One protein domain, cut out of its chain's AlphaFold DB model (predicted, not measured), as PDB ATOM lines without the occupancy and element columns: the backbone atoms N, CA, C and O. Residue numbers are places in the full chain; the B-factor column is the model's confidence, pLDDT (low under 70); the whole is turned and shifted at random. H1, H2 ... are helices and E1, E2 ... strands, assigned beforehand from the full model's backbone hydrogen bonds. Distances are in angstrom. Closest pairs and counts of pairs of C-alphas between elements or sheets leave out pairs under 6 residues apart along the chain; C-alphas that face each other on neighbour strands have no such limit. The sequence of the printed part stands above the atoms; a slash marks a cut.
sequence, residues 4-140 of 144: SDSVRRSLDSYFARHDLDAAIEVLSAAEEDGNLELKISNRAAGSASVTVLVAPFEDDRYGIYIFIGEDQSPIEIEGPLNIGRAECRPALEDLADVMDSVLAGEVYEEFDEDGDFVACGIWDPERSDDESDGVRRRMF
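Overview. This is residues 4 to 140 of the 144 residues of an uncharacterized protein of Blastococcus sp. DSM 44270 (UniProt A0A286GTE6). A twisted five-strand sheet has two helices, H1 and H2, packed over one face, with the other face bare. A small three-strand sheet, E7 E6 E8, sits beyond one end of this two-layer body, near the last turns of H2 and the end of E4, and the loop of residues 125 to 131 sticks out. The 137 printed residues hold two named helices and eight named strands in the order H1 E1 E2 E3 E4 E5 H2 E6 E7 E8, a mixed class. The larger sheet runs E1 E2 E3 E4 E5, and both sheets are antiparallel. The whole is compact, with a radius of gyration of the C-alphas of 15.5 A and spans of 44 by 36 by 27 A.

Along the chain. Find C-alpha 4 at (-173.114, 170.391, -33.147); from there H1, residues 4 to 17, runs 19.9 A. Next come E1, residues 24 to 32, 23.5 A; E2, residues 35 to 42, 23.4 A; E3, residues 49 to 56, 23.2 A; E4, residues 62 to 68, 19.7 A; and E5, residues 75 to 79. H2, residues 91 to 104, starts at C-alpha 91 at (-171.800, 173.792, -20.921) and runs 20.2 A. E6 is residues 107 to 111, E7 residues 117 to 122, and E8 residues 136 to 139, ending at C-alpha 139 at (-154.391, 155.687, -14.739).

Arrangement. E1 to E5 form a meander, each strand the antiparallel neighbour of the one before. Look for N 27 and O 39, 2.9 A, between E1 and E2; N 38 and O 52, 2.8 A, between E2 and E3; N 53 and O 65, 2.9 A, between E3 and E4; and N 64 and O 77, 2.8 A, between E4 and E5. H1 is on this sheet at a height of 9.7 A, over E3 and only just over E2, where 3 of its C-alphas fall. H2 is on the same face at 9.3 A, over E3 and E4, along the strands at 6 degrees to E4 on the local plane. With residues 92 to 96 alone, H2 touches H1 at a steep tilt of 39 degrees, the same way; the closest C-alphas, of Val 7 and Leu 92, are 7.0 A apart. In both helices every O i to N i+4 pair is within hydrogen-bond range. In the small sheet, N 110 and O 119, 2.8 A apart, are within hydrogen-bond range across the hairpin E6 and E7, and N 109 and O 138, 2.9 A apart, are within hydrogen-bond range across the antiparallel neighbours E6 and E8. H2 is on this sheet too; its closest C-alphas to E7, of Ser 101 and Ile 122, are 6.8 A apart.

Size, cuts and confidence. The C-alphas of Asp 59 and Asp 114, the two farthest apart, are 46.0 A from each other. The printed part has no cut. The links E5 to H2 and E7 to E8 are long. The mean pLDDT of the printed part is 81.8; residues 22 to 23, 84 to 86 and 123 to 134 are under 70.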
ATOM      1  N   SER A   4    -174.221 171.145 -32.545       82.69
ATOM      2  CA  SER A   4    -173.114 170.391 -33.147       82.69
ATOM      3  C   SER A   4    -172.004 171.294 -33.701       82.69
ATOM      4  O   SER A   4    -170.837 171.115 -33.354       82.69
ATOM      5  N   ASP A   5    -172.357 172.320 -34.488       84.19
ATOM      6  CA  ASP A   5    -171.396 173.285 -35.047       84.19
ATOM      7  C   ASP A   5    -170.636 174.031 -33.942       84.19
ATOM      8  O   ASP A   5    -169.446 174.327 -34.078       84.19
ATOM      9  N   SER A   6    -171.344 174.379 -32.862       85.50
ATOM     10  CA  SER A   6    -170.772 175.116 -31.737       85.50
ATOM     11  C   SER A   6    -169.798 174.250 -30.945       85.50
ATOM     12  O   SER A   6    -168.688 174.698 -30.671       85.50
ATOM     13  N   VAL A   7    -170.184 173.013 -30.614       86.25
ATOM     14  CA  VAL A   7    -169.329 172.058 -29.892       86.25
ATOM     15  C   VAL A   7    -168.089 171.727 -30.716       86.25
ATOM     16  O   VAL A   7    -166.976 171.849 -30.208       86.25
ATOM     17  N   ARG A   8    -168.256 171.409 -32.005       86.75
ATOM     18  CA  ARG A   8    -167.133 171.117 -32.903       86.75
ATOM     19  C   ARG A   8    -166.144 172.276 -32.975       86.75
ATOM     20  O   ARG A   8    -164.955 172.077 -32.770       86.75
ATOM     21  N   ARG A   9    -166.631 173.503 -33.196       88.44
ATOM     22  CA  ARG A   9    -165.766 174.691 -33.250       88.44
ATOM     23  C   ARG A   9    -165.040 174.937 -31.929       88.44
ATOM     24  O   ARG A   9    -163.891 175.379 -31.951       88.44
ATOM     25  N   SER A  10    -165.705 174.699 -30.799       88.56
ATOM     26  CA  SER A  10    -165.080 174.827 -29.483       88.56
ATOM     27  C   SER A  10    -163.961 173.810 -29.292       88.56
ATOM     28  O   SER A  10    -162.884 174.215 -28.869       88.56
ATOM     29  N   LEU A  11    -164.173 172.546 -29.668       88.19
ATOM     30  CA  LEU A  11    -163.143 171.504 -29.604       88.19
ATOM     31  C   LEU A  11    -161.965 171.804 -30.539       88.19
ATOM     32  O   LEU A  11    -160.826 171.790 -30.087       88.19
ATOM     33  N   ASP A  12    -162.225 172.188 -31.793       88.00
ATOM     34  CA  ASP A  12    -161.172 172.592 -32.740       88.00
ATOM     35  C   ASP A  12    -160.343 173.766 -32.181       88.00
ATOM     36  O   ASP A  12    -159.114 173.769 -32.220       88.00
ATOM     37  N   SER A  13    -161.015 174.773 -31.610       89.00
ATOM     38  CA  SER A  13    -160.343 175.932 -31.007       89.00
ATOM     39  C   SER A  13    -159.557 175.561 -29.750       89.00
ATOM     40  O   SER A  13    -158.540 176.189 -29.461       89.00
ATOM     41  N   TYR A  14    -160.046 174.591 -28.983       89.00
ATOM     42  CA  TYR A  14    -159.399 174.088 -27.782       89.00
ATOM     43  C   TYR A  14    -158.119 173.322 -28.148       89.00
ATOM     44  O   TYR A  14    -157.045 173.696 -27.686       89.00
ATOM     45  N   PHE A  15    -158.173 172.362 -29.074       87.69
ATOM     46  CA  PHE A  15    -156.982 171.612 -29.494       87.69
ATOM     47  C   PHE A  15    -155.904 172.494 -30.128       87.69
ATOM     48  O   PHE A  15    -154.728 172.353 -29.786       87.69
ATOM     49  N   ALA A  16    -156.302 173.482 -30.933       86.62
ATOM     50  CA  ALA A  16    -155.372 174.455 -31.496       86.62
ATOM     51  C   ALA A  16    -154.670 175.305 -30.418       86.62
ATOM     52  O   ALA A  16    -153.499 175.652 -30.562       86.62
ATOM     53  N   ARG A  17    -155.360 175.649 -29.319       88.62
ATOM     54  CA  ARG A  17    -154.767 176.408 -28.198       88.62
ATOM     55  C   ARG A  17    -153.782 175.583 -27.375       88.62
ATOM     56  O   ARG A  17    -152.871 176.168 -26.796       88.62
ATOM     57  N   HIS A  18    -153.973 174.269 -27.325       84.38
ATOM     58  CA  HIS A  18    -153.123 173.338 -26.582       84.38
ATOM     59  C   HIS A  18    -152.027 172.691 -27.457       84.38
ATOM     60  O   HIS A  18    -151.269 171.872 -26.952       84.38
ATOM     61  N   ASP A  19    -151.910 173.076 -28.738       83.06
ATOM     62  CA  ASP A  19    -150.931 172.548 -29.712       83.06
ATOM     63  C   ASP A  19    -151.049 171.025 -29.955       83.06
ATOM     64  O   ASP A  19    -150.067 170.319 -30.175       83.06
ATOM     65  N   LEU A  20    -152.281 170.499 -29.918       80.06
ATOM     66  CA  LEU A  20    -152.556 169.054 -29.967       80.06
ATOM     67  C   LEU A  20    -152.993 168.530 -31.340       80.06
ATOM     68  O   LEU A  20    -153.165 167.322 -31.508       80.06
ATOM     69  N   ASP A  21    -153.132 169.394 -32.346       71.81
ATOM     70  CA  ASP A  21    -153.622 169.019 -33.684       71.81
ATOM     71  C   ASP A  21    -152.761 167.926 -34.355       71.81
ATOM     72  O   ASP A  21    -153.239 167.134 -35.172       71.81
ATOM     73  N   ALA A  22    -151.473 167.847 -33.999       58.91
ATOM     74  CA  ALA A  22    -150.556 166.812 -34.475       58.91
ATOM     75  C   ALA A  22    -150.586 165.520 -33.634       58.91
ATOM     76  O   ALA A  22    -150.180 164.466 -34.135       58.91
ATOM     77  N   ALA A  23    -151.052 165.590 -32.387       68.69
ATOM     78  CA  ALA A  23    -151.148 164.466 -31.459       68.69
ATOM     79  C   ALA A  23    -152.512 163.772 -31.534       68.69
ATOM     80  O   ALA A  23    -152.615 162.593 -31.215       68.69
ATOM     81  N   ILE A  24    -153.549 164.470 -31.996       76.38
ATOM     82  CA  ILE A  24    -154.922 163.973 -32.020       76.38
ATOM     83  C   ILE A  24    -155.303 163.435 -33.409       76.38
ATOM     84  O   ILE A  24    -154.897 163.935 -34.463       76.38
ATOM     85  N   GLU A  25    -156.091 162.366 -33.413       77.12
ATOM     86  CA  GLU A  25    -156.785 161.832 -34.579       77.12
ATOM     87  C   GLU A  25    -158.297 161.840 -34.320       77.12
ATOM     88  O   GLU A  25    -158.769 161.307 -33.314       77.12
ATOM     89  N   VAL A  26    -159.052 162.449 -35.239       80.44
ATOM     90  CA  VAL A  26    -160.515 162.352 -35.273       80.44
ATOM     91  C   VAL A  26    -160.879 161.127 -36.103       80.44
ATOM     92  O   VAL A  26    -160.696 161.126 -37.320       80.44
ATOM     93  N   LEU A  27    -161.379 160.084 -35.445       73.00
ATOM     94  CA  LEU A  27    -161.637 158.780 -36.064       73.00
ATOM     95  C   LEU A  27    -162.959 158.750 -36.840       73.00
ATOM     96  O   LEU A  27    -163.064 158.103 -37.881       73.00
ATOM     97  N   SER A  28    -163.972 159.459 -36.344       75.50
ATOM     98  CA  SER A  28    -165.282 159.587 -36.978       75.50
ATOM     99  C   SER A  28    -165.930 160.911 -36.586       75.50
ATOM    100  O   SER A  28    -165.770 161.388 -35.463       75.50
ATOM    101  N   ALA A  29    -166.651 161.501 -37.539       74.88
ATOM    102  CA  ALA A  29    -167.551 162.624 -37.326       74.88
ATOM    103  C   ALA A  29    -168.812 162.359 -38.155       74.88
ATOM    104  O   ALA A  29    -168.768 162.448 -39.385       74.88
ATOM    105  N   ALA A  30    -169.899 161.970 -37.496       75.56
ATOM    106  CA  ALA A  30    -171.177 161.697 -38.146       75.56
ATOM    107  C   ALA A  30    -172.225 162.699 -37.669       75.56
ATOM    108  O   ALA A  30    -172.317 162.988 -36.476       75.56
ATOM    109  N   GLU A  31    -173.005 163.218 -38.616       77.62
ATOM    110  CA  GLU A  31    -174.188 164.019 -38.324       77.62
ATOM    111  C   GLU A  31    -175.423 163.295 -38.857       77.62
ATOM    112  O   GLU A  31    -175.616 163.192 -40.070       77.62
ATOM    113  N   GLU A  32    -176.261 162.808 -37.948       75.38
ATOM    114  CA  GLU A  32    -177.548 162.186 -38.263       75.38
ATOM    115  C   GLU A  32    -178.617 162.820 -37.374       75.38
ATOM    116  O   GLU A  32    -178.434 162.961 -36.165       75.38
ATOM    117  N   ASP A  33    -179.702 163.297 -37.986       75.19
ATOM    118  CA  ASP A  33    -180.831 163.933 -37.292       75.19
ATOM    119  C   ASP A  33    -180.462 165.110 -36.362       75.19
ATOM    120  O   ASP A  33    -181.174 165.439 -35.418       75.19
ATOM    121  N   GLY A  34    -179.355 165.804 -36.656       73.88
ATOM    122  CA  GLY A  34    -178.868 166.935 -35.859       73.88
ATOM    123  C   GLY A  34    -178.015 166.542 -34.650       73.88
ATOM    124  O   GLY A  34    -177.531 167.437 -33.957       73.88
ATOM    125  N   ASN A  35    -177.795 165.244 -34.439       82.19
ATOM    126  CA  ASN A  35    -176.786 164.737 -33.519       82.19
ATOM    127  C   ASN A  35    -175.386 164.907 -34.117       82.19
ATOM    128  O   ASN A  35    -175.230 164.915 -35.337       82.19
ATOM    129  N   LEU A  36    -174.374 165.009 -33.260       86.25
ATOM    130  CA  LEU A  36    -172.967 164.909 -33.648       86.25
ATOM    131  C   LEU A  36    -172.304 163.839 -32.800       86.25
ATOM    132  O   LEU A  36    -172.294 163.964 -31.583       86.25
ATOM    133  N   GLU A  37    -171.692 162.849 -33.430       89.56
ATOM    134  CA  GLU A  37    -170.784 161.927 -32.752       89.56
ATOM    135  C   GLU A  37    -169.358 162.190 -33.231       89.56
ATOM    136  O   GLU A  37    -169.088 162.154 -34.434       89.56
ATOM    137  N   LEU A  38    -168.456 162.470 -32.294       88.75
ATOM    138  CA  LEU A  38    -167.053 162.764 -32.547       88.75
ATOM    139  C   LEU A  38    -166.172 161.836 -31.712       88.75
ATOM    140  O   LEU A  38    -166.150 161.937 -30.488       88.75
ATOM    141  N   LYS A  39    -165.394 160.976 -32.369       88.00
ATOM    142  CA  LYS A  39    -164.406 160.129 -31.691       88.00
ATOM    143  C   LYS A  39    -163.000 160.699 -31.850       88.00
ATOM    144  O   LYS A  39    -162.557 160.958 -32.968       88.00
ATOM    145  N   ILE A  40    -162.303 160.859 -30.732       88.81
ATOM    146  CA  ILE A  40    -161.031 161.567 -30.590       88.81
ATOM    147  C   ILE A  40    -160.038 160.643 -29.884       88.81
ATOM    148  O   ILE A  40    -160.318 160.113 -28.810       88.81
ATOM    149  N   SER A  41    -158.859 160.445 -30.459       84.75
ATOM    150  CA  SER A  41    -157.797 159.659 -29.823       84.75
ATOM    151  C   SER A  41    -156.451 160.350 -29.942       84.75
ATOM    152  O   SER A  41    -156.125 160.876 -31.006       84.75
ATOM    153  N   ASN A  42    -155.639 160.295 -28.885       83.50
ATOM    154  CA  ASN A  42    -154.223 160.618 -29.010       83.50
ATOM    155  C   ASN A  42    -153.500 159.489 -29.774       83.50
ATOM    156  O   ASN A  42    -153.728 158.305 -29.524       83.50
ATOM    157  N   ARG A  43    -152.617 159.858 -30.702       80.88
ATOM    158  CA  ARG A  43    -151.759 158.961 -31.489       80.88
ATOM    159  C   ARG A  43    -150.721 158.225 -30.631       80.88
ATOM    160  O   ARG A  43    -150.214 157.184 -31.044       80.88
ATOM    161  N   ALA A  44    -150.380 158.750 -29.454       79.25
ATOM    162  CA  ALA A  44    -149.485 158.115 -28.495       79.25
ATOM    163  C   ALA A  44    -150.189 156.986 -27.717       79.25
ATOM    164  O   ALA A  44    -151.260 157.169 -27.136       79.25
ATOM    165  N   ALA A  45    -149.553 155.812 -27.656       78.75
ATOM    166  CA  ALA A  45    -150.123 154.621 -27.025       78.75
ATOM    167  C   ALA A  45    -150.253 154.727 -25.491       78.75
ATOM    168  O   ALA A  45    -149.309 155.111 -24.787       78.75
ATOM    169  N   GLY A  46    -151.389 154.252 -24.969       79.75
ATOM    170  CA  GLY A  46    -151.700 154.194 -23.532       79.75
ATOM    171  C   GLY A  46    -152.481 155.397 -22.996       79.75
ATOM    172  O   GLY A  46    -152.702 155.483 -21.791       79.75
ATOM    173  N   SER A  47    -152.881 156.309 -23.876       86.19
ATOM    174  CA  SER A  47    -153.766 157.432 -23.572       86.19
ATOM    175  C   SER A  47    -155.231 157.027 -23.751       86.19
ATOM    176  O   SER A  47    -155.530 156.189 -24.605       86.19
ATOM    177  N   ALA A  48    -156.145 157.628 -22.988       86.44
ATOM    178  CA  ALA A  48    -157.578 157.398 -23.171       86.44
ATOM    179  C   ALA A  48    -158.039 157.917 -24.543       86.44
ATOM    180  O   ALA A  48    -157.606 158.989 -24.967       86.44
ATOM    181  N   SER A  49    -158.936 157.201 -25.221       88.88
ATOM    182  CA  SER A  49    -159.758 157.800 -26.281       88.88
ATOM    183  C   SER A  49    -160.970 158.489 -25.672       88.88
ATOM    184  O   SER A  49    -161.487 158.028 -24.660       88.88
ATOM    185  N   VAL A  50    -161.463 159.541 -26.315       90.56
ATOM    186  CA  VAL A  50    -162.689 160.239 -25.926       90.56
ATOM    187  C   VAL A  50    -163.694 160.155 -27.065       90.56
ATOM    188  O   VAL A  50    -163.346 160.390 -28.220       90.56
ATOM    189  N   THR A  51    -164.947 159.847 -26.753       91.56
ATOM    190  CA  THR A  51    -166.067 159.994 -27.690       91.56
ATOM    191  C   THR A  51    -167.011 161.056 -27.152       91.56
ATOM    192  O   THR A  51    -167.453 160.965 -26.013       91.56
ATOM    193  N   VAL A  52    -167.308 162.067 -27.962       91.56
ATOM    194  CA  VAL A  52    -168.241 163.145 -27.640       91.56
ATOM    195  C   VAL A  52    -169.482 162.974 -28.503       91.56
ATOM    196  O   VAL A  52    -169.409 163.096 -29.725       91.56
ATOM    197  N   LEU A  53    -170.621 162.717 -27.870       92.06
ATOM    198  CA  LEU A  53    -171.928 162.721 -28.514       92.06
ATOM    199  C   LEU A  53    -172.677 163.993 -28.115       92.06
ATOM    200  O   LEU A  53    -172.804 164.313 -26.939       92.06
ATOM    201  N   VAL A  54    -173.200 164.709 -29.101       91.88
ATOM    202  CA  VAL A  54    -174.058 165.875 -28.910       91.88
ATOM    203  C   VAL A  54    -175.449 165.513 -29.393       91.88
ATOM    204  O   VAL A  54    -175.620 165.226 -30.578       91.88
ATOM    205  N   ALA A  55    -176.429 165.555 -28.493       90.38
ATOM    206  CA  ALA A  55    -177.828 165.297 -28.809       90.38
ATOM    207  C   ALA A  55    -178.649 166.588 -28.661       90.38
ATOM    208  O   ALA A  55    -178.617 167.198 -27.588       90.38
ATOM    209  N   PRO A  56    -179.370 167.051 -29.695       88.62
ATOM    210  CA  PRO A  56    -180.249 168.200 -29.576       88.62
ATOM    211  C   PRO A  56    -181.529 167.827 -28.816       88.62
ATOM    212  O   PRO A  56    -182.077 166.735 -28.970       88.62
ATOM    213  N   PHE A  57    -182.039 168.775 -28.037       87.00
ATOM    214  CA  PHE A  57    -183.325 168.701 -27.349       87.00
ATOM    215  C   PHE A  57    -184.253 169.834 -27.818       87.00
ATOM    216  O   PHE A  57    -183.903 170.645 -28.677       87.00
ATOM    217  N   GLU A  58    -185.460 169.890 -27.252       84.06
ATOM    218  CA  GLU A  58    -186.393 171.002 -27.463       84.06
ATOM    219  C   GLU A  58    -185.842 172.326 -26.895       84.06
ATOM    220  O   GLU A  58    -185.040 172.336 -25.956       84.06
ATOM    221  N   ASP A  59    -186.318 173.445 -27.449       84.94
ATOM    222  CA  ASP A  59    -186.016 174.813 -26.999       84.94
ATOM    223  C   ASP A  59    -184.524 175.192 -27.027       84.94
ATOM    224  O   ASP A  59    -184.006 175.804 -26.093       84.94
ATOM    225  N   ASP A  60    -183.818 174.819 -28.102       83.25
ATOM    226  CA  ASP A  60    -182.382 175.089 -28.311       83.25
ATOM    227  C   ASP A  60    -181.453 174.485 -27.234       83.25
ATOM    228  O   ASP A  60    -180.267 174.827 -27.151       83.25
ATOM    229  N   ARG A  61    -181.968 173.557 -26.420       89.50
ATOM    230  CA  ARG A  61    -181.176 172.783 -25.462       89.50
ATOM    231  C   ARG A  61    -180.458 171.631 -26.150       89.50
ATOM    232  O   ARG A  61    -180.838 171.191 -27.234       89.50
ATOM    233  N   TYR A  62    -179.412 171.131 -25.510       90.44
ATOM    234  CA  TYR A  62    -178.664 169.978 -26.001       90.44
ATOM    235  C   TYR A  62    -177.951 169.260 -24.858       90.44
ATOM    236  O   TYR A  62    -177.611 169.881 -23.856       90.44
ATOM    237  N   GLY A  63    -177.710 167.964 -25.015       92.00
ATOM    238  CA  GLY A  63    -176.832 167.181 -24.152       92.00
ATOM    239  C   GLY A  63    -175.470 166.987 -24.811       92.00
ATOM    240  O   GLY A  63    -175.397 166.780 -26.024       92.00
ATOM    241  N   ILE A  64    -174.401 167.059 -24.024       93.12
ATOM    242  CA  ILE A  64    -173.061 166.595 -24.385       93.12
ATOM    243  C   ILE A  64    -172.770 165.369 -23.517       93.12
ATOM    244  O   ILE A  64    -172.767 165.464 -22.292       93.12
ATOM    245  N   TYR A  65    -172.516 164.235 -24.158       92.44
ATOM    246  CA  TYR A  65    -172.183 162.966 -23.523       92.44
ATOM    247  C   TYR A  65    -170.739 162.620 -23.861       92.44
ATOM    248  O   TYR A  65    -170.392 162.488 -25.037       92.44
ATOM    249  N   ILE A  66    -169.897 162.508 -22.840       91.44
ATOM    250  CA  ILE A  66    -168.462 162.275 -22.999       91.44
ATOM    251  C   ILE A  66    -168.140 160.880 -22.478       91.44
ATOM    252  O   ILE A  66    -168.208 160.627 -21.279       91.44
ATOM    253  N   PHE A  67    -167.770 159.985 -23.385       91.19
ATOM    254  CA  PHE A  67    -167.333 158.628 -23.079       91.19
ATOM    255  C   PHE A  67    -165.812 158.568 -23.116       91.19
ATOM    256  O   PHE A  67    -165.184 159.131 -24.018       91.19
ATOM    257  N   ILE A  68    -165.218 157.862 -22.160       89.50
ATOM    258  CA  ILE A  68    -163.770 157.764 -22.001       89.50
ATOM    259  C   ILE A  68    -163.358 156.294 -22.092       89.50
ATOM    260  O   ILE A  68    -163.883 155.434 -21.389       89.50
ATOM    261  N   GLY A  69    -162.369 156.006 -22.937       85.56
ATOM    262  CA  GLY A  69    -161.869 154.653 -23.150       85.56
ATOM    263  C   GLY A  69    -162.944 153.753 -23.758       85.56
ATOM    264  O   GLY A  69    -163.517 154.091 -24.795       85.56
ATOM    265  N   GLU A  70    -163.181 152.607 -23.121       80.94
ATOM    266  CA  GLU A  70    -164.216 151.640 -23.514       80.94
ATOM    267  C   GLU A  70    -165.499 151.752 -22.668       80.94
ATOM    268  O   GLU A  70    -166.474 151.046 -22.946       80.94
ATOM    269  N   ASP A  71    -165.534 152.660 -21.682       82.56
ATOM    270  CA  ASP A  71    -166.701 152.851 -20.820       82.56
ATOM    271  C   ASP A  71    -167.923 153.317 -21.619       82.56
ATOM    272  O   ASP A  71    -167.844 154.206 -22.470       82.56
ATOM    273  N   GLN A  72    -169.065 152.708 -21.312       81.12
ATOM    274  CA  GLN A  72    -170.368 153.051 -21.874       81.12
ATOM    275  C   GLN A  72    -171.161 154.006 -20.971       81.12
ATOM    276  O   GLN A  72    -172.269 154.394 -21.331       81.12
ATOM    277  N   SER A  73    -170.613 154.384 -19.817       82.75
ATOM    278  CA  SER A  73    -171.189 155.366 -18.899       82.75
ATOM    279  C   SER A  73    -170.626 156.754 -19.222       82.75
ATOM    280  O   SER A  73    -169.442 157.002 -18.990       82.75
ATOM    281  N   PRO A  74    -171.419 157.674 -19.794       88.06
ATOM    282  CA  PRO A  74    -170.910 158.985 -20.158       88.06
ATOM    283  C   PRO A  74    -170.870 159.937 -18.965       88.06
ATOM    284  O   PRO A  74    -171.692 159.879 -18.052       88.06
ATOM    285  N   ILE A  75    -169.982 160.920 -19.053       87.38
ATOM    286  CA  ILE A  75    -170.143 162.181 -18.333       87.38
ATOM    287  C   ILE A  75    -171.179 163.006 -19.093       87.38
ATOM    288  O   ILE A  75    -170.993 163.312 -20.273       87.38
ATOM    289  N   GLU A  76    -172.268 163.355 -18.414       89.81
ATOM    290  CA  GLU A  76    -173.390 164.090 -18.995       89.81
ATOM    291  C   GLU A  76    -173.308 165.582 -18.651       89.81
ATOM    292  O   GLU A  76    -173.167 165.965 -17.488       89.81
ATOM    293  N   ILE A  77    -173.407 166.437 -19.669       90.50
ATOM    294  CA  ILE A  77    -173.440 167.896 -19.533       90.50
ATOM    295  C   ILE A  77    -174.645 168.425 -20.309       90.50
ATOM    296  O   ILE A  77    -174.755 168.226 -21.518       90.50
ATOM    297  N   GLU A  78    -175.531 169.157 -19.637       90.88
ATOM    298  CA  GLU A  78    -176.647 169.838 -20.297       90.88
ATOM    299  C   GLU A  78    -176.248 171.246 -20.747       90.88
ATOM    300  O   GLU A  78    -175.603 171.997 -20.018       90.88
ATOM    301  N   GLY A  79    -176.646 171.619 -21.960       89.94
ATOM    302  CA  GLY A  79    -176.414 172.923 -22.561       89.94
ATOM    303  C   GLY A  79    -177.702 173.640 -22.972       89.94
ATOM    304  O   GLY A  79    -178.771 173.030 -23.065       89.94
ATOM    305  N   PRO A  80    -177.616 174.955 -23.243       88.88
ATOM    306  CA  PRO A  80    -176.386 175.759 -23.341       88.88
ATOM    307  C   PRO A  80    -175.759 176.171 -21.996       88.88
ATOM    308  O   PRO A  80    -174.564 176.467 -21.940       88.88
ATOM    309  N   LEU A  81    -176.548 176.175 -20.922       87.88
ATOM    310  CA  LEU A  81    -176.098 176.399 -19.550       87.88
ATOM    311  C   LEU A  81    -176.291 175.111 -18.758       87.88
ATOM    312  O   LEU A  81    -177.401 174.578 -18.735       87.88
ATOM    313  N   ASN A  82    -175.235 174.650 -18.095       82.12
ATOM    314  CA  ASN A  82    -175.309 173.457 -17.274       82.12
ATOM    315  C   ASN A  82    -175.920 173.800 -15.915       82.12
ATOM    316  O   ASN A  82    -175.258 174.333 -15.023       82.12
ATOM    317  N   ILE A  83    -177.209 173.500 -15.776       74.62
ATOM    318  CA  ILE A  83    -177.974 173.703 -14.540       74.62
ATOM    319  C   ILE A  83    -177.806 172.553 -13.538       74.62
ATOM    320  O   ILE A  83    -178.272 172.670 -12.408       74.62
ATOM    321  N   GLY A  84    -177.150 171.455 -13.935       66.50
ATOM    322  CA  GLY A  84    -176.871 170.300 -13.076       66.50
ATOM    323  C   GLY A  84    -175.700 170.507 -12.108       66.50
ATOM    324  O   GLY A  84    -175.433 169.645 -11.273       66.50
ATOM    325  N   ARG A  85    -174.996 171.642 -12.203       66.38
ATOM    326  CA  ARG A  85    -173.881 172.030 -11.326       66.38
ATOM    327  C   ARG A  85    -174.358 172.927 -10.179       66.38
ATOM    328  O   ARG A  85    -175.384 173.597 -10.277       66.38
ATOM    329  N   ALA A  86    -173.569 172.979  -9.102       67.81
ATOM    330  CA  ALA A  86    -173.813 173.880  -7.969       67.81
ATOM    331  C   ALA A  86    -173.808 175.364  -8.388       67.81
ATOM    332  O   ALA A  86    -174.594 176.157  -7.871       67.81
ATOM    333  N   GLU A  87    -172.964 175.717  -9.361       77.62
ATOM    334  CA  GLU A  87    -172.942 177.027 -10.006       77.62
ATOM    335  C   GLU A  87    -173.275 176.879 -11.493       77.62
ATOM    336  O   GLU A  87    -172.633 176.123 -12.222       77.62
ATOM    337  N   CYS A  88    -174.300 177.603 -11.943       81.12
ATOM    338  CA  CYS A  88    -174.737 177.590 -13.334       81.12
ATOM    339  C   CYS A  88    -173.682 178.257 -14.226       81.12
ATOM    340  O   CYS A  88    -173.379 179.441 -14.050       81.12
ATOM    341  N   ARG A  89    -173.156 177.515 -15.206       86.62
ATOM    342  CA  ARG A  89    -172.124 177.996 -16.137       86.62
ATOM    343  C   ARG A  89    -172.313 177.445 -17.554       86.62
ATOM    344  O   ARG A  89    -173.118 176.533 -17.752       86.62
ATOM    345  N   PRO A  90    -171.625 178.000 -18.569       90.75
ATOM    346  CA  PRO A  90    -171.730 177.508 -19.938       90.75
ATOM    347  C   PRO A  90    -171.274 176.050 -20.065       90.75
ATOM    348  O   PRO A  90    -170.167 175.702 -19.664       90.75
ATOM    349  N   ALA A  91    -172.088 175.217 -20.715       90.56
ATOM    350  CA  ALA A  91    -171.800 173.792 -20.921       90.56
ATOM    351  C   ALA A  91    -170.466 173.531 -21.643       90.56
ATOM    352  O   ALA A  91    -169.808 172.518 -21.428       90.56
ATOM    353  N   LEU A  92    -170.057 174.458 -22.511       91.06
ATOM    354  CA  LEU A  92    -168.801 174.360 -23.254       91.06
ATOM    355  C   LEU A  92    -167.568 174.591 -22.375       91.06
ATOM    356  O   LEU A  92    -166.487 174.153 -22.752       91.06
ATOM    357  N   GLU A  93    -167.712 175.272 -21.237       89.88
ATOM    358  CA  GLU A  93    -166.628 175.366 -20.260       89.88
ATOM    359  C   GLU A  93    -166.486 174.060 -19.479       89.88
ATOM    360  O   GLU A  93    -165.376 173.580 -19.323       89.88
ATOM    361  N   ASP A  94    -167.594 173.424 -19.085       88.44
ATOM    362  CA  ASP A  94    -167.535 172.100 -18.450       88.44
ATOM    363  C   ASP A  94    -166.955 171.035 -19.394       88.44
ATOM    364  O   ASP A  94    -166.217 170.156 -18.956       88.44
ATOM    365  N   LEU A  95    -167.254 171.124 -20.696       90.31
ATOM    366  CA  LEU A  95    -166.597 170.295 -21.705       90.31
ATOM    367  C   LEU A  95    -165.082 170.541 -21.718       90.31
ATOM    368  O   LEU A  95    -164.321 169.582 -21.789       90.31
ATOM    369  N   ALA A  96    -164.640 171.801 -21.658       89.94
ATOM    370  CA  ALA A  96    -163.216 172.134 -21.632       89.94
ATOM    371  C   ALA A  96    -162.526 171.587 -20.373       89.94
ATOM    372  O   ALA A  96    -161.470 170.979 -20.504       89.94
ATOM    373  N   ASP A  97    -163.154 171.704 -19.201       88.50
ATOM    374  CA  ASP A  97    -162.613 171.172 -17.945       88.50
ATOM    375  C   ASP A  97    -162.459 169.642 -17.995       88.50
ATOM    376  O   ASP A  97    -161.436 169.098 -17.584       88.50
ATOM    377  N   VAL A  98    -163.446 168.928 -18.555       88.38
ATOM    378  CA  VAL A  98    -163.341 167.475 -18.770       88.38
ATOM    379  C   VAL A  98    -162.173 167.144 -19.698       88.38
ATOM    380  O   VAL A  98    -161.408 166.217 -19.427       88.38
ATOM    381  N   MET A  99    -162.014 167.902 -20.788       89.44
ATOM    382  CA  MET A  99    -160.886 167.709 -21.692       89.44
ATOM    383  C   MET A  99    -159.551 167.999 -20.996       89.44
ATOM    384  O   MET A  99    -158.624 167.220 -21.192       89.44
ATOM    385  N   ASP A 100    -159.457 169.025 -20.144       89.38
ATOM    386  CA  ASP A 100    -158.240 169.345 -19.386       89.38
ATOM    387  C   ASP A 100    -157.803 168.160 -18.510       89.38
ATOM    388  O   ASP A 100    -156.633 167.767 -18.554       89.38
ATOM    389  N   SER A 101    -158.735 167.515 -17.800       88.12
ATOM    390  CA  SER A 101    -158.430 166.314 -17.011       88.12
ATOM    391  C   SER A 101    -157.983 165.133 -17.877       88.12
ATOM    392  O   SER A 101    -157.026 164.433 -17.535       88.12
ATOM    393  N   VAL A 102    -158.615 164.922 -19.038       88.50
ATOM    394  CA  VAL A 102    -158.172 163.897 -20.001       88.50
ATOM    395  C   VAL A 102    -156.749 164.179 -20.477       88.50
ATOM    396  O   VAL A 102    -155.910 163.275 -20.479       88.50
ATOM    397  N   LEU A 103    -156.455 165.428 -20.845       87.56
ATOM    398  CA  LEU A 103    -155.127 165.830 -21.295       87.56
ATOM    399  C   LEU A 103    -154.076 165.625 -20.208       87.56
ATOM    400  O   LEU A 103    -152.990 165.130 -20.503       87.56
ATOM    401  N   ALA A 104    -154.405 165.952 -18.961       86.38
ATOM    402  CA  ALA A 104    -153.524 165.780 -17.813       86.38
ATOM    403  C   ALA A 104    -153.299 164.303 -17.430       86.38
ATOM    404  O   ALA A 104    -152.388 164.002 -16.656       86.38
ATOM    405  N   GLY A 105    -154.078 163.368 -17.987       85.00
ATOM    406  CA  GLY A 105    -154.052 161.961 -17.583       85.00
ATOM    407  C   GLY A 105    -154.699 161.733 -16.217       85.00
ATOM    408  O   GLY A 105    -154.432 160.727 -15.565       85.00
ATOM    409  N   GLU A 106    -155.562 162.650 -15.780       87.81
ATOM    410  CA  GLU A 106    -156.344 162.580 -14.542       87.81
ATOM    411  C   GLU A 106    -157.586 161.704 -14.734       87.81
ATOM    412  O   GLU A 106    -158.692 162.024 -14.314       87.81
ATOM    413  N   VAL A 107    -157.406 160.585 -15.424       86.56
ATOM    414  CA  VAL A 107    -158.471 159.676 -15.823       86.56
ATOM    415  C   VAL A 107    -158.018 158.268 -15.517       86.56
ATOM    416  O   VAL A 107    -156.869 157.905 -15.791       86.56
ATOM    417  N   TYR A 108    -158.912 157.464 -14.962       85.06
ATOM    418  CA  TYR A 108    -158.596 156.109 -14.550       85.06
ATOM    419  C   TYR A 108    -159.677 155.119 -14.946       85.06
ATOM    420  O   TYR A 108    -160.848 155.463 -15.056       85.06
ATOM    421  N   GLU A 109    -159.260 153.875 -15.121       86.75
ATOM    422  CA  GLU A 109    -160.144 152.716 -15.163       86.75
ATOM    423  C   GLU A 109    -160.246 152.122 -13.762       86.75
ATOM    424  O   GLU A 109    -159.231 151.971 -13.071       86.75
ATOM    425  N   GLU A 110    -161.460 151.764 -13.369       87.06
ATOM    426  CA  GLU A 110    -161.759 150.989 -12.173       87.06
ATOM    427  C   GLU A 110    -161.957 149.525 -12.535       87.06
ATOM    428  O   GLU A 110    -162.643 149.187 -13.502       87.06
ATOM    429  N   PHE A 111    -161.356 148.664 -11.723       85.44
ATOM    430  CA  PHE A 111    -161.505 147.223 -11.793       85.44
ATOM    431  C   PHE A 111    -161.953 146.699 -10.437       85.44
ATOM    432  O   PHE A 111    -161.499 147.193  -9.399       85.44
ATOM    433  N   ASP A 112    -162.813 145.689 -10.449       87.44
ATOM    434  CA  ASP A 112    -163.218 144.996  -9.232       87.44
ATOM    435  C   ASP A 112    -162.104 144.076  -8.686       87.44
ATOM    436  O   ASP A 112    -160.971 144.036  -9.190       87.44
ATOM    437  N   GLU A 113    -162.408 143.343  -7.612       86.50
ATOM    438  CA  GLU A 113    -161.457 142.435  -6.959       86.50
ATOM    439  C   GLU A 113    -161.005 141.277  -7.867       86.50
ATOM    440  O   GLU A 113    -159.883 140.774  -7.707       86.50
ATOM    441  N   ASP A 114    -161.844 140.887  -8.830       87.06
ATOM    442  CA  ASP A 114    -161.588 139.818  -9.798       87.06
ATOM    443  C   ASP A 114    -160.783 140.318 -11.016       87.06
ATOM    444  O   ASP A 114    -160.168 139.525 -11.738       87.06
ATOM    445  N   GLY A 115    -160.672 141.640 -11.179       84.38
ATOM    446  CA  GLY A 115    -159.934 142.301 -12.251       84.38
ATOM    447  C   GLY A 115    -160.786 142.609 -13.481       84.38
ATOM    448  O   GLY A 115    -160.215 142.936 -14.527       84.38
ATOM    449  N   ASP A 116    -162.110 142.517 -13.364       86.75
ATOM    450  CA  ASP A 116    -163.047 142.886 -14.418       86.75
ATOM    451  C   ASP A 116    -163.257 144.408 -14.437       86.75
ATOM    452  O   ASP A 116    -163.210 145.082 -13.408       86.75
ATOM    453  N   PHE A 117    -163.436 144.967 -15.637       83.81
ATOM    454  CA  PHE A 117    -163.633 146.407 -15.835       83.81
ATOM    455  C   PHE A 117    -164.995 146.857 -15.294       83.81
ATOM    456  O   PHE A 117    -166.023 146.268 -15.634       83.81
ATOM    457  N   VAL A 118    -164.996 147.934 -14.506       84.50
ATOM    458  CA  VAL A 118    -166.194 148.502 -13.874       84.50
ATOM    459  C   VAL A 118    -166.607 149.807 -14.550       84.50
ATOM    460  O   VAL A 118    -167.743 149.922 -15.003       84.50
ATOM    461  N   ALA A 119    -165.701 150.786 -14.601       82.69
ATOM    462  CA  ALA A 119    -165.982 152.126 -15.114       82.69
ATOM    463  C   ALA A 119    -164.695 152.896 -15.449       82.69
ATOM    464  O   ALA A 119    -163.605 152.547 -14.991       82.69
ATOM    465  N   CYS A 120    -164.836 153.979 -16.208       82.56
ATOM    466  CA  CYS A 120    -163.842 155.038 -16.325       82.56
ATOM    467  C   CYS A 120    -164.282 156.248 -15.495       82.56
ATOM    468  O   CYS A 120    -165.416 156.713 -15.590       82.56
ATOM    469  N   GLY A 121    -163.361 156.802 -14.714       77.62
ATOM    470  CA  GLY A 121    -163.581 158.005 -13.919       77.62
ATOM    471  C   GLY A 121    -162.602 159.114 -14.283       77.62
ATOM    472  O   GLY A 121    -161.499 158.857 -14.766       77.62
ATOM    473  N   ILE A 122    -163.004 160.354 -14.015       78.44
ATOM    474  CA  ILE A 122    -162.076 161.480 -13.898       78.44
ATOM    475  C   ILE A 122    -161.733 161.623 -12.426       78.44
ATOM    476  O   ILE A 122    -162.619 161.563 -11.572       78.44
ATOM    477  N   TRP A 123    -160.451 161.803 -12.136       67.88
ATOM    478  CA  TRP A 123    -160.006 162.114 -10.794       67.88
ATOM    479  C   TRP A 123    -160.519 163.497 -10.400       67.88
ATOM    480  O   TRP A 123    -160.122 164.509 -10.971       67.88
ATOM    481  N   ASP A 124    -161.422 163.518  -9.427       64.38
ATOM    482  CA  ASP A 124    -161.968 164.731  -8.838       64.38
ATOM    483  C   ASP A 124    -161.548 164.767  -7.357       64.38
ATOM    484  O   ASP A 124    -162.042 163.959  -6.570       64.38
ATOM    485  N   PRO A 125    -160.629 165.665  -6.954       54.38
ATOM    486  CA  PRO A 125    -160.182 165.771  -5.565       54.38
ATOM    487  C   PRO A 125    -161.279 166.216  -4.599       54.38
ATOM    488  O   PRO A 125    -161.121 166.059  -3.387       54.38
ATOM    489  N   GLU A 126    -162.340 166.846  -5.109       46.00
ATOM    490  CA  GLU A 126    -163.438 167.388  -4.312       46.00
ATOM    491  C   GLU A 126    -164.594 166.397  -4.167       46.00
ATOM    492  O   GLU A 126    -165.363 166.480  -3.203       46.00
ATOM    493  N   ARG A 127    -164.692 165.405  -5.061       50.28
ATOM    494  CA  ARG A 127    -165.480 164.204  -4.793       50.28
ATOM    495  C   ARG A 127    -164.763 163.411  -3.713       50.28
ATOM    496  O   ARG A 127    -163.697 162.843  -3.927       50.28
ATOM    497  N   SER A 128    -165.360 163.369  -2.521       42.28
ATOM    498  CA  SER A 128    -165.012 162.347  -1.544       42.28
ATOM    499  C   SER A 128    -165.378 161.006  -2.165       42.28
ATOM    500  O   SER A 128    -166.530 160.577  -2.096       42.28
ATOM    501  N   ASP A 129    -164.418 160.379  -2.827       50.16
ATOM    502  CA  ASP A 129    -164.506 158.966  -3.115       50.16
ATOM    503  C   ASP A 129    -164.643 158.285  -1.754       50.16
ATOM    504  O   ASP A 129    -163.697 158.243  -0.964       50.16
ATOM    505  N   ASP A 130    -165.852 157.812  -1.441       47.00
ATOM    506  CA  ASP A 130    -165.988 156.664  -0.557       47.00
ATOM    507  C   ASP A 130    -165.100 155.604  -1.210       47.00
ATOM    508  O   ASP A 130    -165.454 155.056  -2.256       47.00
ATOM    509  N   GLU A 131    -163.891 155.420  -0.667       49.88
ATOM    510  CA  GLU A 131    -162.987 154.342  -1.041       49.88
ATOM    511  C   GLU A 131    -163.794 153.054  -0.890       49.88
ATOM    512  O   GLU A 131    -163.992 152.537   0.210       49.88
ATOM    513  N   SER A 132    -164.359 152.581  -1.997       53.75
ATOM    514  CA  SER A 132    -165.027 151.297  -2.026       53.75
ATOM    515  C   SER A 132    -163.923 150.263  -1.861       53.75
ATOM    516  O   SER A 132    -163.086 150.069  -2.747       53.75
ATOM    517  N   ASP A 133    -163.869 149.672  -0.667       52.56
ATOM    518  CA  ASP A 133    -162.963 148.575  -0.344       52.56
ATOM    519  C   ASP A 133    -162.991 147.555  -1.501       52.56
ATOM    520  O   ASP A 133    -164.046 147.012  -1.825       52.56
ATOM    521  N   GLY A 134    -161.839 147.338  -2.150       60.31
ATOM    522  CA  GLY A 134    -161.665 146.320  -3.197       60.31
ATOM    523  C   GLY A 134    -161.419 146.830  -4.625       60.31
ATOM    524  O   GLY A 134    -161.012 146.035  -5.472       60.31
ATOM    525  N   VAL A 135    -161.576 148.126  -4.915       72.56
ATOM    526  CA  VAL A 135    -161.395 148.644  -6.288       72.56
ATOM    527  C   VAL A 135    -159.922 148.918  -6.613       72.56
ATOM    528  O   VAL A 135    -159.212 149.624  -5.894       72.56
ATOM    529  N   ARG A 136    -159.441 148.379  -7.740       79.75
ATOM    530  CA  ARG A 136    -158.125 148.707  -8.310       79.75
ATOM    531  C   ARG A 136    -158.277 149.765  -9.389       79.75
ATOM    532  O   ARG A 136    -159.123 149.638 -10.265       79.75
ATOM    533  N   ARG A 137    -157.397 150.767  -9.375       84.94
ATOM    534  CA  ARG A 137    -157.397 151.855 -10.361       84.94
ATOM    535  C   ARG A 137    -156.166 151.811 -11.258       84.94
ATOM    536  O   ARG A 137    -155.045 151.644 -10.769       84.94
ATOM    537  N   ARG A 138    -156.359 151.989 -12.568       85.44
ATOM    538  CA  ARG A 138    -155.281 152.162 -13.556       85.44
ATOM    539  C   ARG A 138    -155.419 153.522 -14.227       85.44
ATOM    540  O   ARG A 138    -156.413 153.770 -14.892       85.44
ATOM    541  N   MET A 139    -154.406 154.374 -14.086       87.50
ATOM    542  CA  MET A 139    -154.391 155.687 -14.739       87.50
ATOM    543  C   MET A 139    -154.094 155.554 -16.234       87.50
ATOM    544  O   MET A 139    -153.174 154.823 -16.628       87.50
ATOM    545  N   PHE A 140    -154.810 156.317 -17.055       86.75
ATOM    546  CA  PHE A 140    -154.413 156.569 -18.435       86.75
ATOM    547  C   PHE A 140    -153.208 157.507 -18.487       86.75
ATOM    548  O   PHE A 140    -152.938 158.283 -17.570       86.75
TER     549      PHE A 140